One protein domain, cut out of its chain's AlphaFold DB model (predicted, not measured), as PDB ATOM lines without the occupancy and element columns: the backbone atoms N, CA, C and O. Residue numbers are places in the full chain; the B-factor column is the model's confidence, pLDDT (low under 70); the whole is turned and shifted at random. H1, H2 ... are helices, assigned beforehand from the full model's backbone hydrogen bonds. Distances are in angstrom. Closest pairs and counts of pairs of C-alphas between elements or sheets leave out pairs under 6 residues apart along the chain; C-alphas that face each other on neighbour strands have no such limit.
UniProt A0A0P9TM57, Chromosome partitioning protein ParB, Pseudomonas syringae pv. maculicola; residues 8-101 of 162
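Overview. This is residues 8 to 101 of the 162 residues of the protein "Chromosome partitioning protein ParB" of Pseudomonas syringae pv. maculicola (UniProt A0A0P9TM57). Little regular structure: a loose, open path of chain with one longer helix, H4, three short helices leading into it, and a long link running back from its end to short H5. Residues 8 to 42 form a long unnamed stretch. The printed part has 94 residues, 34 of them in five named helices, H1 to H5 in chain order, with no named strand: all helix. It is loose, radius of gyration of the C-alphas 17.4 A, and elongated, spanning 48 by 31 by 28 A.

Along the chain. H4, residues 62 to 76, measures 21.4 A from C-alpha 62 at (292.590, 386.530, 274.442) to C-alpha 76 at (312.509, 380.984, 268.847). Before it come H1, residues 43 to 46, 5.3 A; H2, residues 49 to 54, 9.0 A; and H3, residues 57 to 60, 5.1 A. H5, residues 95 to 99, 6.1 A, ends at (278.941, 378.598, 299.828).

Arrangement. H3 and H4 meet only through their link, as do H1 and H2. H2 and H3 are apart, as are H4 and H5. In H2, H4 and H5 every O i to N i+4 pair is within hydrogen-bond range; H1 and H3 are too short for one.

Size, cuts and confidence. The C-alphas of Tyr 34 and Gly 77 are farthest apart, 48.5 A. The printed part has no cut. The link from H4 to H5 is long, 18 residues, of which 82 to 94 stand free. Mean pLDDT of the printed part is 70.2; residues 8 to 17, 19 to 47, 52 and 89 to 97 are under 70.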
ATOM      1  N   THR A   8     282.023 362.087 277.864       57.34
ATOM      2  CA  THR A   8     282.418 363.303 278.583       57.34
ATOM      3  C   THR A   8     281.394 364.402 278.316       57.34
ATOM      4  O   THR A   8     281.098 364.701 277.162       57.34
ATOM      5  N   CYS A   9     280.874 365.045 279.364       56.09
ATOM      6  CA  CYS A   9     279.905 366.146 279.224       56.09
ATOM      7  C   CYS A   9     280.516 367.465 278.706       56.09
ATOM      8  O   CYS A   9     279.802 368.453 278.548       56.09
ATOM      9  N   TYR A  10     281.825 367.498 278.465       57.38
ATOM     10  CA  TYR A  10     282.546 368.652 277.944       57.38
ATOM     11  C   TYR A  10     282.793 368.505 276.440       57.38
ATOM     12  O   TYR A  10     282.960 367.398 275.932       57.38
ATOM     13  N   GLY A  11     282.863 369.633 275.727       59.12
ATOM     14  CA  GLY A  11     283.370 369.638 274.354       59.12
ATOM     15  C   GLY A  11     284.829 369.168 274.308       59.12
ATOM     16  O   GLY A  11     285.571 369.375 275.264       59.12
ATOM     17  N   HIS A  12     285.256 368.587 273.184       63.62
ATOM     18  CA  HIS A  12     286.576 367.952 273.022       63.62
ATOM     19  C   HIS A  12     287.797 368.837 273.363       63.62
ATOM     20  O   HIS A  12     288.871 368.311 273.623       63.62
ATOM     21  N   LYS A  13     287.646 370.171 273.379       64.25
ATOM     22  CA  LYS A  13     288.695 371.137 273.772       64.25
ATOM     23  C   LYS A  13     288.496 371.763 275.154       64.25
ATOM     24  O   LYS A  13     289.364 372.491 275.613       64.25
ATOM     25  N   ALA A  14     287.349 371.543 275.791       60.69
ATOM     26  CA  ALA A  14     286.965 372.262 277.005       60.69
ATOM     27  C   ALA A  14     287.534 371.638 278.287       60.69
ATOM     28  O   ALA A  14     287.672 372.333 279.287       60.69
ATOM     29  N   TYR A  15     287.865 370.345 278.269       65.31
ATOM     30  CA  TYR A  15     288.430 369.642 279.416       65.31
ATOM     31  C   TYR A  15     289.698 368.894 278.998       65.31
ATOM     32  O   TYR A  15     289.644 368.036 278.120       65.31
ATOM     33  N   ASN A  16     290.828 369.218 279.632       69.19
ATOM     34  CA  ASN A  16     292.100 368.525 279.439       69.19
ATOM     35  C   ASN A  16     292.590 367.973 280.794       69.19
ATOM     36  O   ASN A  16     293.059 368.761 281.621       69.19
ATOM     37  N   PRO A  17     292.520 366.647 281.019       66.81
ATOM     38  CA  PRO A  17     292.947 366.041 282.276       66.81
ATOM     39  C   PRO A  17     294.437 366.249 282.588       66.81
ATOM     40  O   PRO A  17     294.812 366.228 283.752       66.81
ATOM     41  N   HIS A  18     295.288 366.478 281.582       72.19
ATOM     42  CA  HIS A  18     296.718 366.729 281.804       72.19
ATOM     43  C   HIS A  18     297.001 368.117 282.383       72.19
ATOM     44  O   HIS A  18     298.006 368.298 283.060       72.19
ATOM     45  N   ASN A  19     296.113 369.088 282.147       66.38
ATOM     46  CA  ASN A  19     296.292 370.455 282.638       66.38
ATOM     47  C   ASN A  19     295.617 370.697 283.995       66.38
ATOM     48  O   ASN A  19     295.952 371.669 284.663       66.38
ATOM     49  N   ILE A  20     294.646 369.862 284.384       67.50
ATOM     50  CA  ILE A  20     293.894 370.006 285.639       67.50
ATOM     51  C   ILE A  20     293.793 368.632 286.321       67.50
ATOM     52  O   ILE A  20     292.708 368.052 286.383       67.50
ATOM     53  N   PRO A  21     294.916 368.075 286.808       65.38
ATOM     54  CA  PRO A  21     294.956 366.705 287.324       65.38
ATOM     55  C   PRO A  21     294.098 366.512 288.585       65.38
ATOM     56  O   PRO A  21     293.602 365.417 288.837       65.38
ATOM     57  N   GLU A  22     293.894 367.577 289.363       63.88
ATOM     58  CA  GLU A  22     293.090 367.558 290.593       63.88
ATOM     59  C   GLU A  22     291.580 367.501 290.320       63.88
ATOM     60  O   GLU A  22     290.805 367.023 291.152       63.88
ATOM     61  N   GLN A  23     291.134 367.954 289.146       64.38
ATOM     62  CA  GLN A  23     289.725 367.939 288.786       64.38
ATOM     63  C   GLN A  23     289.409 366.637 288.060       64.38
ATOM     64  O   GLN A  23     289.964 366.354 287.006       64.38
ATOM     65  N   ARG A  24     288.487 365.831 288.592       60.16
ATOM     66  CA  ARG A  24     288.044 364.617 287.895       60.16
ATOM     67  C   ARG A  24     287.144 364.980 286.705       60.16
ATOM     68  O   ARG A  24     286.316 365.892 286.827       60.16
ATOM     69  N   PRO A  25     287.222 364.244 285.580       62.38
ATOM     70  CA  PRO A  25     286.299 364.453 284.477       62.38
ATOM     71  C   PRO A  25     284.878 364.163 284.957       62.38
ATOM     72  O   PRO A  25     284.643 363.207 285.699       62.38
ATOM     73  N   SER A  26     283.903 364.942 284.495       61.47
ATOM     74  CA  SER A  26     282.501 364.580 284.692       61.47
ATOM     75  C   SER A  26     282.177 363.396 283.773       61.47
ATOM     76  O   SER A  26     281.857 363.577 282.594       61.47
ATOM     77  N   ILE A  27     282.319 362.180 284.295       57.97
ATOM     78  CA  ILE A  27     282.032 360.938 283.575       57.97
ATOM     79  C   ILE A  27     280.542 360.620 283.750       57.97
ATOM     80  O   ILE A  27     280.078 360.439 284.878       57.97
ATOM     81  N   ARG A  28     279.772 360.549 282.652       55.66
ATOM     82  CA  ARG A  28     278.370 360.090 282.681       55.66
ATOM     83  C   ARG A  28     278.078 359.017 281.635       55.66
ATOM     84  O   ARG A  28     278.711 358.934 280.585       55.66
ATOM     85  N   LYS A  29     277.066 358.202 281.953       52.03
ATOM     86  CA  LYS A  29     276.576 357.080 281.136       52.03
ATOM     87  C   LYS A  29     275.703 357.513 279.945       52.03
ATOM     88  O   LYS A  29     275.469 356.702 279.060       52.03
ATOM     89  N   SER A  30     275.246 358.770 279.876       51.72
ATOM     90  CA  SER A  30     274.569 359.308 278.686       51.72
ATOM     91  C   SER A  30     274.695 360.834 278.575       51.72
ATOM     92  O   SER A  30     274.595 361.562 279.563       51.72
ATOM     93  N   CYS A  31     274.922 361.307 277.345       50.91
ATOM     94  CA  CYS A  31     274.948 362.720 276.946       50.91
ATOM     95  C   CYS A  31     273.671 363.078 276.153       50.91
ATOM     96  O   CYS A  31     273.705 363.851 275.199       50.91
ATOM     97  N   ALA A  32     272.540 362.456 276.485       45.69
ATOM     98  CA  ALA A  32     271.282 362.694 275.790       45.69
ATOM     99  C   ALA A  32     270.445 363.721 276.563       45.69
ATOM    100  O   ALA A  32     269.921 363.444 277.639       45.69
ATOM    101  N   THR A  33     270.362 364.918 275.978       48.75
ATOM    102  CA  THR A  33     269.187 365.804 276.013       48.75
ATOM    103  C   THR A  33     268.539 366.045 277.367       48.75
ATOM    104  O   THR A  33     267.377 365.724 277.557       48.75
ATOM    105  N   TYR A  34     269.233 366.748 278.253       39.81
ATOM    106  CA  TYR A  34     268.574 367.669 279.172       39.81
ATOM    107  C   TYR A  34     269.543 368.811 279.468       39.81
ATOM    108  O   TYR A  34     270.714 368.580 279.776       39.81
ATOM    109  N   LYS A  35     269.067 370.053 279.351       50.25
ATOM    110  CA  LYS A  35     269.779 371.256 279.798       50.25
ATOM    111  C   LYS A  35     269.949 371.177 281.323       50.25
ATOM    112  O   LYS A  35     269.160 371.761 282.056       50.25
ATOM    113  N   PHE A  36     270.927 370.415 281.810       48.16
ATOM    114  CA  PHE A  36     271.192 370.276 283.240       48.16
ATOM    115  C   PHE A  36     272.390 371.101 283.680       48.16
ATOM    116  O   PHE A  36     273.426 371.159 283.018       48.16
ATOM    117  N   ARG A  37     272.183 371.739 284.835       48.59
ATOM    118  CA  ARG A  37     273.136 372.561 285.572       48.59
ATOM    119  C   ARG A  37     274.478 371.847 285.695       48.59
ATOM    120  O   ARG A  37     274.552 370.724 286.191       48.59
ATOM    121  N   LEU A  38     275.538 372.558 285.325       51.25
ATOM    122  CA  LEU A  38     276.867 372.290 285.856       51.25
ATOM    123  C   LEU A  38     276.780 372.249 287.400       51.25
ATOM    124  O   LEU A  38     275.950 372.965 287.970       51.25
ATOM    125  N   PRO A  39     277.616 371.458 288.101       49.25
ATOM    126  CA  PRO A  39     277.613 371.403 289.574       49.25
ATOM    127  C   PRO A  39     277.787 372.794 290.223       49.25
ATOM    128  O   PRO A  39     277.358 373.029 291.349       49.25
ATOM    129  N   TRP A  40     278.298 373.747 289.442       52.56
ATOM    130  CA  TRP A  40     278.472 375.166 289.735       52.56
ATOM    131  C   TRP A  40     277.175 376.006 289.837       52.56
ATOM    132  O   TRP A  40     277.252 377.216 290.027       52.56
ATOM    133  N   GLY A  41     275.977 375.412 289.752       54.84
ATOM    134  CA  GLY A  41     274.706 376.147 289.852       54.84
ATOM    135  C   GLY A  41     274.344 376.924 288.577       54.84
ATOM    136  O   GLY A  41     274.876 376.661 287.499       54.84
ATOM    137  N   LEU A  42     273.378 377.851 288.660       59.22
ATOM    138  CA  LEU A  42     273.067 378.743 287.534       59.22
ATOM    139  C   LEU A  42     274.190 379.773 287.388       59.22
ATOM    140  O   LEU A  42     274.515 380.479 288.335       59.22
ATOM    141  N   THR A  43     274.713 379.942 286.179       60.28
ATOM    142  CA  THR A  43     275.718 380.970 285.861       60.28
ATOM    143  C   THR A  43     275.252 382.387 286.223       60.28
ATOM    144  O   THR A  43     276.059 383.213 286.639       60.28
ATOM    145  N   GLN A  44     273.942 382.646 286.161       63.50
ATOM    146  CA  GLN A  44     273.305 383.897 286.601       63.50
ATOM    147  C   GLN A  44     273.340 384.119 288.125       63.50
ATOM    148  O   GLN A  44     273.199 385.252 288.568       63.50
ATOM    149  N   GLN A  45     273.515 383.064 288.929       61.66
ATOM    150  CA  GLN A  45     273.644 383.162 290.391       61.66
ATOM    151  C   GLN A  45     275.080 383.473 290.825       61.66
ATOM    152  O   GLN A  45     275.288 384.032 291.894       61.66
ATOM    153  N   VAL A  46     276.065 383.102 290.005       60.62
ATOM    154  CA  VAL A  46     277.497 383.261 290.307       60.62
ATOM    155  C   VAL A  46     278.062 384.538 289.679       60.62
ATOM    156  O   VAL A  46     279.107 385.033 290.087       60.62
ATOM    157  N   THR A  47     277.400 385.086 288.660       63.75
ATOM    158  CA  THR A  47     277.932 386.200 287.878       63.75
ATOM    159  C   THR A  47     276.830 387.142 287.413       63.75
ATOM    160  O   THR A  47     275.786 386.729 286.910       63.75
ATOM    161  N   THR A  48     277.082 388.443 287.552       70.25
ATOM    162  CA  THR A  48     276.160 389.500 287.137       70.25
ATOM    163  C   THR A  48     276.028 389.543 285.613       70.25
ATOM    164  O   THR A  48     277.016 389.410 284.890       70.25
ATOM    165  N   ALA A  49     274.832 389.856 285.105       72.88
ATOM    166  CA  ALA A  49     274.569 390.044 283.672       72.88
ATOM    167  C   ALA A  49     275.559 391.000 282.969       72.88
ATOM    168  O   ALA A  49     275.850 390.845 281.783       72.88
ATOM    169  N   ARG A  50     276.119 391.968 283.707       71.88
ATOM    170  CA  ARG A  50     277.136 392.908 283.220       71.88
ATOM    171  C   ARG A  50     278.433 392.220 282.794       71.88
ATOM    172  O   ARG A  50     278.988 392.591 281.765       71.88
ATOM    173  N   ILE A  51     278.883 391.214 283.540       74.94
ATOM    174  CA  ILE A  51     280.108 390.473 283.228       74.94
ATOM    175  C   ILE A  51     279.907 389.727 281.909       74.94
ATOM    176  O   ILE A  51     280.699 389.921 280.998       74.94
ATOM    177  N   PHE A  52     278.780 389.026 281.724       69.75
ATOM    178  CA  PHE A  52     278.463 388.350 280.454       69.75
ATOM    179  C   PHE A  52     278.483 389.283 279.234       69.75
ATOM    180  O   PHE A  52     278.886 388.861 278.153       69.75
ATOM    181  N   ARG A  53     278.082 390.552 279.395       74.75
ATOM    182  CA  ARG A  53     278.160 391.553 278.315       74.75
ATOM    183  C   ARG A  53     279.589 392.022 278.039       74.75
ATOM    184  O   ARG A  53     279.924 392.325 276.898       74.75
ATOM    185  N   GLN A  54     280.427 392.118 279.067       76.69
ATOM    186  CA  GLN A  54     281.800 392.614 278.942       76.69
ATOM    187  C   GLN A  54     282.773 391.530 278.464       76.69
ATOM    188  O   GLN A  54     283.664 391.820 277.662       76.69
ATOM    189  N   SER A  55     282.576 390.289 278.908       74.75
ATOM    190  CA  SER A  55     283.403 389.129 278.590       74.75
ATOM    191  C   SER A  55     282.731 388.266 277.520       74.75
ATOM    192  O   SER A  55     282.161 387.217 277.814       74.75
ATOM    193  N   THR A  56     282.779 388.709 276.263       78.94
ATOM    194  CA  THR A  56     282.353 387.869 275.135       78.94
ATOM    195  C   THR A  56     283.279 386.650 275.002       78.94
ATOM    196  O   THR A  56     284.457 386.744 275.362       78.94
ATOM    197  N   PRO A  57     282.807 385.508 274.458       75.94
ATOM    198  CA  PRO A  57     283.648 384.320 274.270       75.94
ATOM    199  C   PRO A  57     284.948 384.618 273.513       75.94
ATOM    200  O   PRO A  57     286.004 384.086 273.838       75.94
ATOM    201  N   GLU A  58     284.892 385.526 272.542       80.94
ATOM    202  CA  GLU A  58     286.060 385.975 271.789       80.94
ATOM    203  C   GLU A  58     287.080 386.737 272.648       80.94
ATOM    204  O   GLU A  58     288.286 386.525 272.511       80.94
ATOM    205  N   LYS A  59     286.613 387.587 273.571       81.38
ATOM    206  CA  LYS A  59     287.483 388.293 274.521       81.38
ATOM    207  C   LYS A  59     288.105 387.334 275.533       81.38
ATOM    208  O   LYS A  59     289.268 387.506 275.875       81.38
ATOM    209  N   MET A  60     287.382 386.298 275.968       77.00
ATOM    210  CA  MET A  60     287.942 385.279 276.871       77.00
ATOM    211  C   MET A  60     289.083 384.481 276.221       77.00
ATOM    212  O   MET A  60     290.047 384.134 276.898       77.00
ATOM    213  N   ARG A  61     289.034 384.267 274.897       84.25
ATOM    214  CA  ARG A  61     290.111 383.609 274.129       84.25
ATOM    215  C   ARG A  61     291.372 384.456 273.954       84.25
ATOM    216  O   ARG A  61     292.344 383.994 273.359       84.25
ATOM    217  N   PHE A  62     291.392 385.693 274.454       87.62
ATOM    218  CA  PHE A  62     292.590 386.530 274.442       87.62
ATOM    219  C   PHE A  62     293.795 385.800 275.049       87.62
ATOM    220  O   PHE A  62     294.850 385.749 274.422       87.62
ATOM    221  N   TRP A  63     293.613 385.151 276.200       81.12
ATOM    222  CA  TRP A  63     294.691 384.439 276.888       81.12
ATOM    223  C   TRP A  63     295.166 383.179 276.159       81.12
ATOM    224  O   TRP A  63     296.348 382.860 276.222       81.12
ATOM    225  N   GLU A  64     294.290 382.503 275.410       85.19
ATOM    226  CA  GLU A  64     294.688 381.379 274.550       85.19
ATOM    227  C   GLU A  64     295.636 381.850 273.443       85.19
ATOM    228  O   GLU A  64     296.679 381.242 273.217       85.19
ATOM    229  N   ARG A  65     295.308 382.973 272.788       88.44
ATOM    230  CA  ARG A  65     296.162 383.567 271.746       88.44
ATOM    231  C   ARG A  65     297.504 384.020 272.304       88.44
ATOM    232  O   ARG A  65     298.535 383.775 271.689       88.44
ATOM    233  N   VAL A  66     297.481 384.651 273.475       87.81
ATOM    234  CA  VAL A  66     298.691 385.072 274.184       87.81
ATOM    235  C   VAL A  66     299.585 383.869 274.496       87.81
ATOM    236  O   VAL A  66     300.770 383.917 274.194       87.81
ATOM    237  N   LYS A  67     299.016 382.766 275.002       86.19
ATOM    238  CA  LYS A  67     299.763 381.534 275.286       86.19
ATOM    239  C   LYS A  67     300.428 380.946 274.036       86.19
ATOM    240  O   LYS A  67     301.602 380.607 274.085       86.19
ATOM    241  N   ILE A  68     299.706 380.874 272.915       89.38
ATOM    242  CA  ILE A  68     300.257 380.379 271.639       89.38
ATOM    243  C   ILE A  68     301.452 381.232 271.187       89.38
ATOM    244  O   ILE A  68     302.465 380.703 270.730       89.38
ATOM    245  N   GLU A  69     301.346 382.553 271.318       90.38
ATOM    246  CA  GLU A  69     302.419 383.475 270.944       90.38
ATOM    247  C   GLU A  69     303.627 383.379 271.891       90.38
ATOM    248  O   GLU A  69     304.772 383.460 271.443       90.38
ATOM    249  N   ASP A  70     303.388 383.164 273.185       88.75
ATOM    250  CA  ASP A  70     304.442 382.911 274.167       88.75
ATOM    251  C   ASP A  70     305.191 381.605 273.846       88.75
ATOM    252  O   ASP A  70     306.423 381.601 273.816       88.75
ATOM    253  N   ASP A  71     304.473 380.525 273.513       88.75
ATOM    254  CA  ASP A  71     305.061 379.240 273.110       88.75
ATOM    255  C   ASP A  71     305.897 379.384 271.824       88.75
ATOM    256  O   ASP A  71     307.011 378.863 271.724       88.75
ATOM    257  N   ARG A  72     305.417 380.179 270.856       90.69
ATOM    258  CA  ARG A  72     306.174 380.511 269.640       90.69
ATOM    259  C   ARG A  72     307.478 381.244 269.968       90.69
ATOM    260  O   ARG A  72     308.528 380.902 269.425       90.69
ATOM    261  N   LYS A  73     307.436 382.235 270.863       90.50
ATOM    262  CA  LYS A  73     308.627 382.983 271.303       90.50
ATOM    263  C   LYS A  73     309.601 382.114 272.094       90.50
ATOM    264  O   LYS A  73     310.807 382.304 271.945       90.50
ATOM    265  N   LYS A  74     309.102 381.157 272.887       89.56
ATOM    266  CA  LYS A  74     309.925 380.164 273.603       89.56
ATOM    267  C   LYS A  74     310.697 379.290 272.616       89.56
ATOM    268  O   LYS A  74     311.909 379.177 272.750       89.56
ATOM    269  N   ASN A  75     310.038 378.798 271.565       89.81
ATOM    270  CA  ASN A  75     310.690 378.003 270.514       89.81
ATOM    271  C   ASN A  75     311.757 378.787 269.728       89.81
ATOM    272  O   ASN A  75     312.750 378.213 269.298       89.81
ATOM    273  N   ILE A  76     311.562 380.096 269.546       91.88
ATOM    274  CA  ILE A  76     312.509 380.984 268.847       91.88
ATOM    275  C   ILE A  76     313.621 381.492 269.793       91.88
ATOM    276  O   ILE A  76     314.590 382.095 269.342       91.88
ATOM    277  N   GLY A  77     313.503 381.275 271.109       88.44
ATOM    278  CA  GLY A  77     314.456 381.765 272.112       88.44
ATOM    279  C   GLY A  77     314.352 383.267 272.418       88.44
ATOM    280  O   GLY A  77     315.212 383.818 273.094       88.44
ATOM    281  N   THR A  78     313.296 383.947 271.957       90.88
ATOM    282  CA  THR A  78     313.064 385.395 272.176       90.88
ATOM    283  C   THR A  78     312.103 385.678 273.330       90.88
ATOM    284  O   THR A  78     311.614 386.796 273.504       90.88
ATOM    285  N   TYR A  79     311.786 384.651 274.118       89.12
ATOM    286  CA  TYR A  79     310.840 384.765 275.211       89.12
ATOM    287  C   TYR A  79     311.423 385.541 276.392       89.12
ATOM    288  O   TYR A  79     312.474 385.189 276.923       89.12
ATOM    289  N   LYS A  80     310.695 386.565 276.846       86.75
ATOM    290  CA  LYS A  80     310.979 387.268 278.097       86.75
ATOM    291  C   LYS A  80     309.906 386.907 279.116       86.75
ATOM    292  O   LYS A  80     308.730 387.182 278.879       86.75
ATOM    293  N   ALA A  81     310.334 386.334 280.238       83.88
ATOM    294  CA  ALA A  81     309.442 385.983 281.332       83.88
ATOM    295  C   ALA A  81     308.702 387.218 281.865       83.88
ATOM    296  O   ALA A  81     309.269 388.315 281.959       83.88
ATOM    297  N   ARG A  82     307.421 387.047 282.200       84.56
ATOM    298  CA  ARG A  82     306.629 388.118 282.825       84.56
ATOM    299  C   ARG A  82     306.976 388.234 284.304       84.56
ATOM    300  O   ARG A  82     307.368 387.259 284.933       84.56
ATOM    301  N   ILE A  83     306.748 389.420 284.868       80.62
ATOM    302  CA  ILE A  83     307.090 389.771 286.261       80.62
ATOM    303  C   ILE A  83     306.512 388.769 287.279       80.62
ATOM    304  O   ILE A  83     307.147 388.492 288.287       80.62
ATOM    305  N   PHE A  84     305.338 388.198 286.998       77.94
ATOM    306  CA  PHE A  84     304.652 387.249 287.879       77.94
ATOM    307  C   PHE A  84     304.391 385.890 287.221       77.94
ATOM    308  O   PHE A  84     303.429 385.219 287.572       77.94
ATOM    309  N   GLU A  85     305.188 385.490 286.229       79.06
ATOM    310  CA  GLU A  85     304.978 384.189 285.572       79.06
ATOM    311  C   GLU A  85     305.252 383.007 286.510       79.06
ATOM    312  O   GLU A  85     304.587 381.983 286.400       79.06
ATOM    313  N   ASP A  86     306.182 383.183 287.450       78.00
ATOM    314  CA  ASP A  86     306.581 382.168 288.435       78.00
ATOM    315  C   ASP A  86     305.784 382.254 289.752       78.00
ATOM    316  O   ASP A  86     305.899 381.407 290.632       78.00
ATOM    317  N   VAL A  87     304.947 383.286 289.911       79.19
ATOM    318  CA  VAL A  87     304.148 383.481 291.127       79.19
ATOM    319  C   VAL A  87     302.741 382.955 290.887       79.19
ATOM    320  O   VAL A  87     302.020 383.450 290.018       79.19
ATOM    321  N   GLU A  88     302.310 381.989 291.700       70.19
ATOM    322  CA  GLU A  88     300.922 381.520 291.718       70.19
ATOM    323  C   GLU A  88     300.007 382.626 292.279       70.19
ATOM    324  O   GLU A  88     299.669 382.669 293.457       70.19
ATOM    325  N   LEU A  89     299.610 383.563 291.413       68.50
ATOM    326  CA  LEU A  89     298.685 384.656 291.744       68.50
ATOM    327  C   LEU A  89     297.225 384.192 291.833       68.50
ATOM    328  O   LEU A  89     296.350 384.949 292.259       68.50
ATOM    329  N   HIS A  90     296.933 382.965 291.399       66.62
ATOM    330  CA  HIS A  90     295.594 382.407 291.476       66.62
ATOM    331  C   HIS A  90     295.295 382.012 292.916       66.62
ATOM    332  O   HIS A  90     295.600 380.910 293.363       66.62
ATOM    333  N   GLN A  91     294.647 382.917 293.645       60.88
ATOM    334  CA  GLN A  91     294.052 382.573 294.923       60.88
ATOM    335  C   GLN A  91     293.027 381.455 294.680       60.88
ATOM    336  O   GLN A  91     292.003 381.658 294.022       60.88
ATOM    337  N   LYS A  92     293.350 380.243 295.146       63.50
ATOM    338  CA  LYS A  92     292.491 379.060 295.030       63.50
ATOM    339  C   LYS A  92     291.256 379.263 295.903       63.50
ATOM    340  O   LYS A  92     291.239 378.915 297.082       63.50
ATOM    341  N   PHE A  93     290.226 379.877 295.332       61.44
ATOM    342  CA  PHE A  93     288.932 380.018 295.980       61.44
ATOM    343  C   PHE A  93     288.117 378.748 295.752       61.44
ATOM    344  O   PHE A  93     287.593 378.513 294.664       61.44
ATOM    345  N   ASP A  94     287.997 377.930 296.794       66.75
ATOM    346  CA  ASP A  94     287.037 376.833 296.807       66.75
ATOM    347  C   ASP A  94     285.626 377.401 297.010       66.75
ATOM    348  O   ASP A  94     285.185 377.694 298.124       66.75
ATOM    349  N   GLN A  95     284.926 377.600 295.896       67.94
ATOM    350  CA  GLN A  95     283.581 378.165 295.870       67.94
ATOM    351  C   GLN A  95     282.575 377.323 296.671       67.94
ATOM    352  O   GLN A  95     281.614 377.874 297.214       67.94
ATOM    353  N   GLU A  96     282.776 376.004 296.777       66.56
ATOM    354  CA  GLU A  96     281.904 375.153 297.590       66.56
ATOM    355  C   GLU A  96     282.123 375.431 299.075       66.56
ATOM    356  O   GLU A  96     281.154 375.598 299.823       66.56
ATOM    357  N   ARG A  97     283.385 375.599 299.481       66.38
ATOM    358  CA  ARG A  97     283.739 375.976 300.852       66.38
ATOM    359  C   ARG A  97     283.197 377.349 301.238       66.38
ATOM    360  O   ARG A  97     282.734 377.494 302.363       66.38
ATOM    361  N   PHE A  98     283.196 378.330 300.332       71.25
ATOM    362  CA  PHE A  98     282.570 379.638 300.586       71.25
ATOM    363  C   PHE A  98     281.044 379.557 300.661       71.25
ATOM    364  O   PHE A  98     280.436 380.207 301.506       71.25
ATOM    365  N   ARG A  99     280.404 378.748 299.808       70.44
ATOM    366  CA  ARG A  99     278.941 378.598 299.828       70.44
ATOM    367  C   ARG A  99     278.444 377.967 301.127       70.44
ATOM    368  O   ARG A  99     277.365 378.317 301.596       70.44
ATOM    369  N   PHE A 100     279.214 377.036 301.682       75.38
ATOM    370  CA  PHE A 100     278.861 376.307 302.899       75.38
ATOM    371  C   PHE A 100     279.677 376.733 304.123       75.38
ATOM    372  O   PHE A 100     279.663 376.039 305.140       75.38
ATOM    373  N   SER A 101     280.382 377.866 304.057       81.12
ATOM    374  CA  SER A 101     281.139 378.351 305.205       81.12
ATOM    375  C   SER A 101     280.175 378.767 306.306       81.12
ATOM    376  O   SER A 101     279.322 379.635 306.109       81.12
TER     377      SER A 101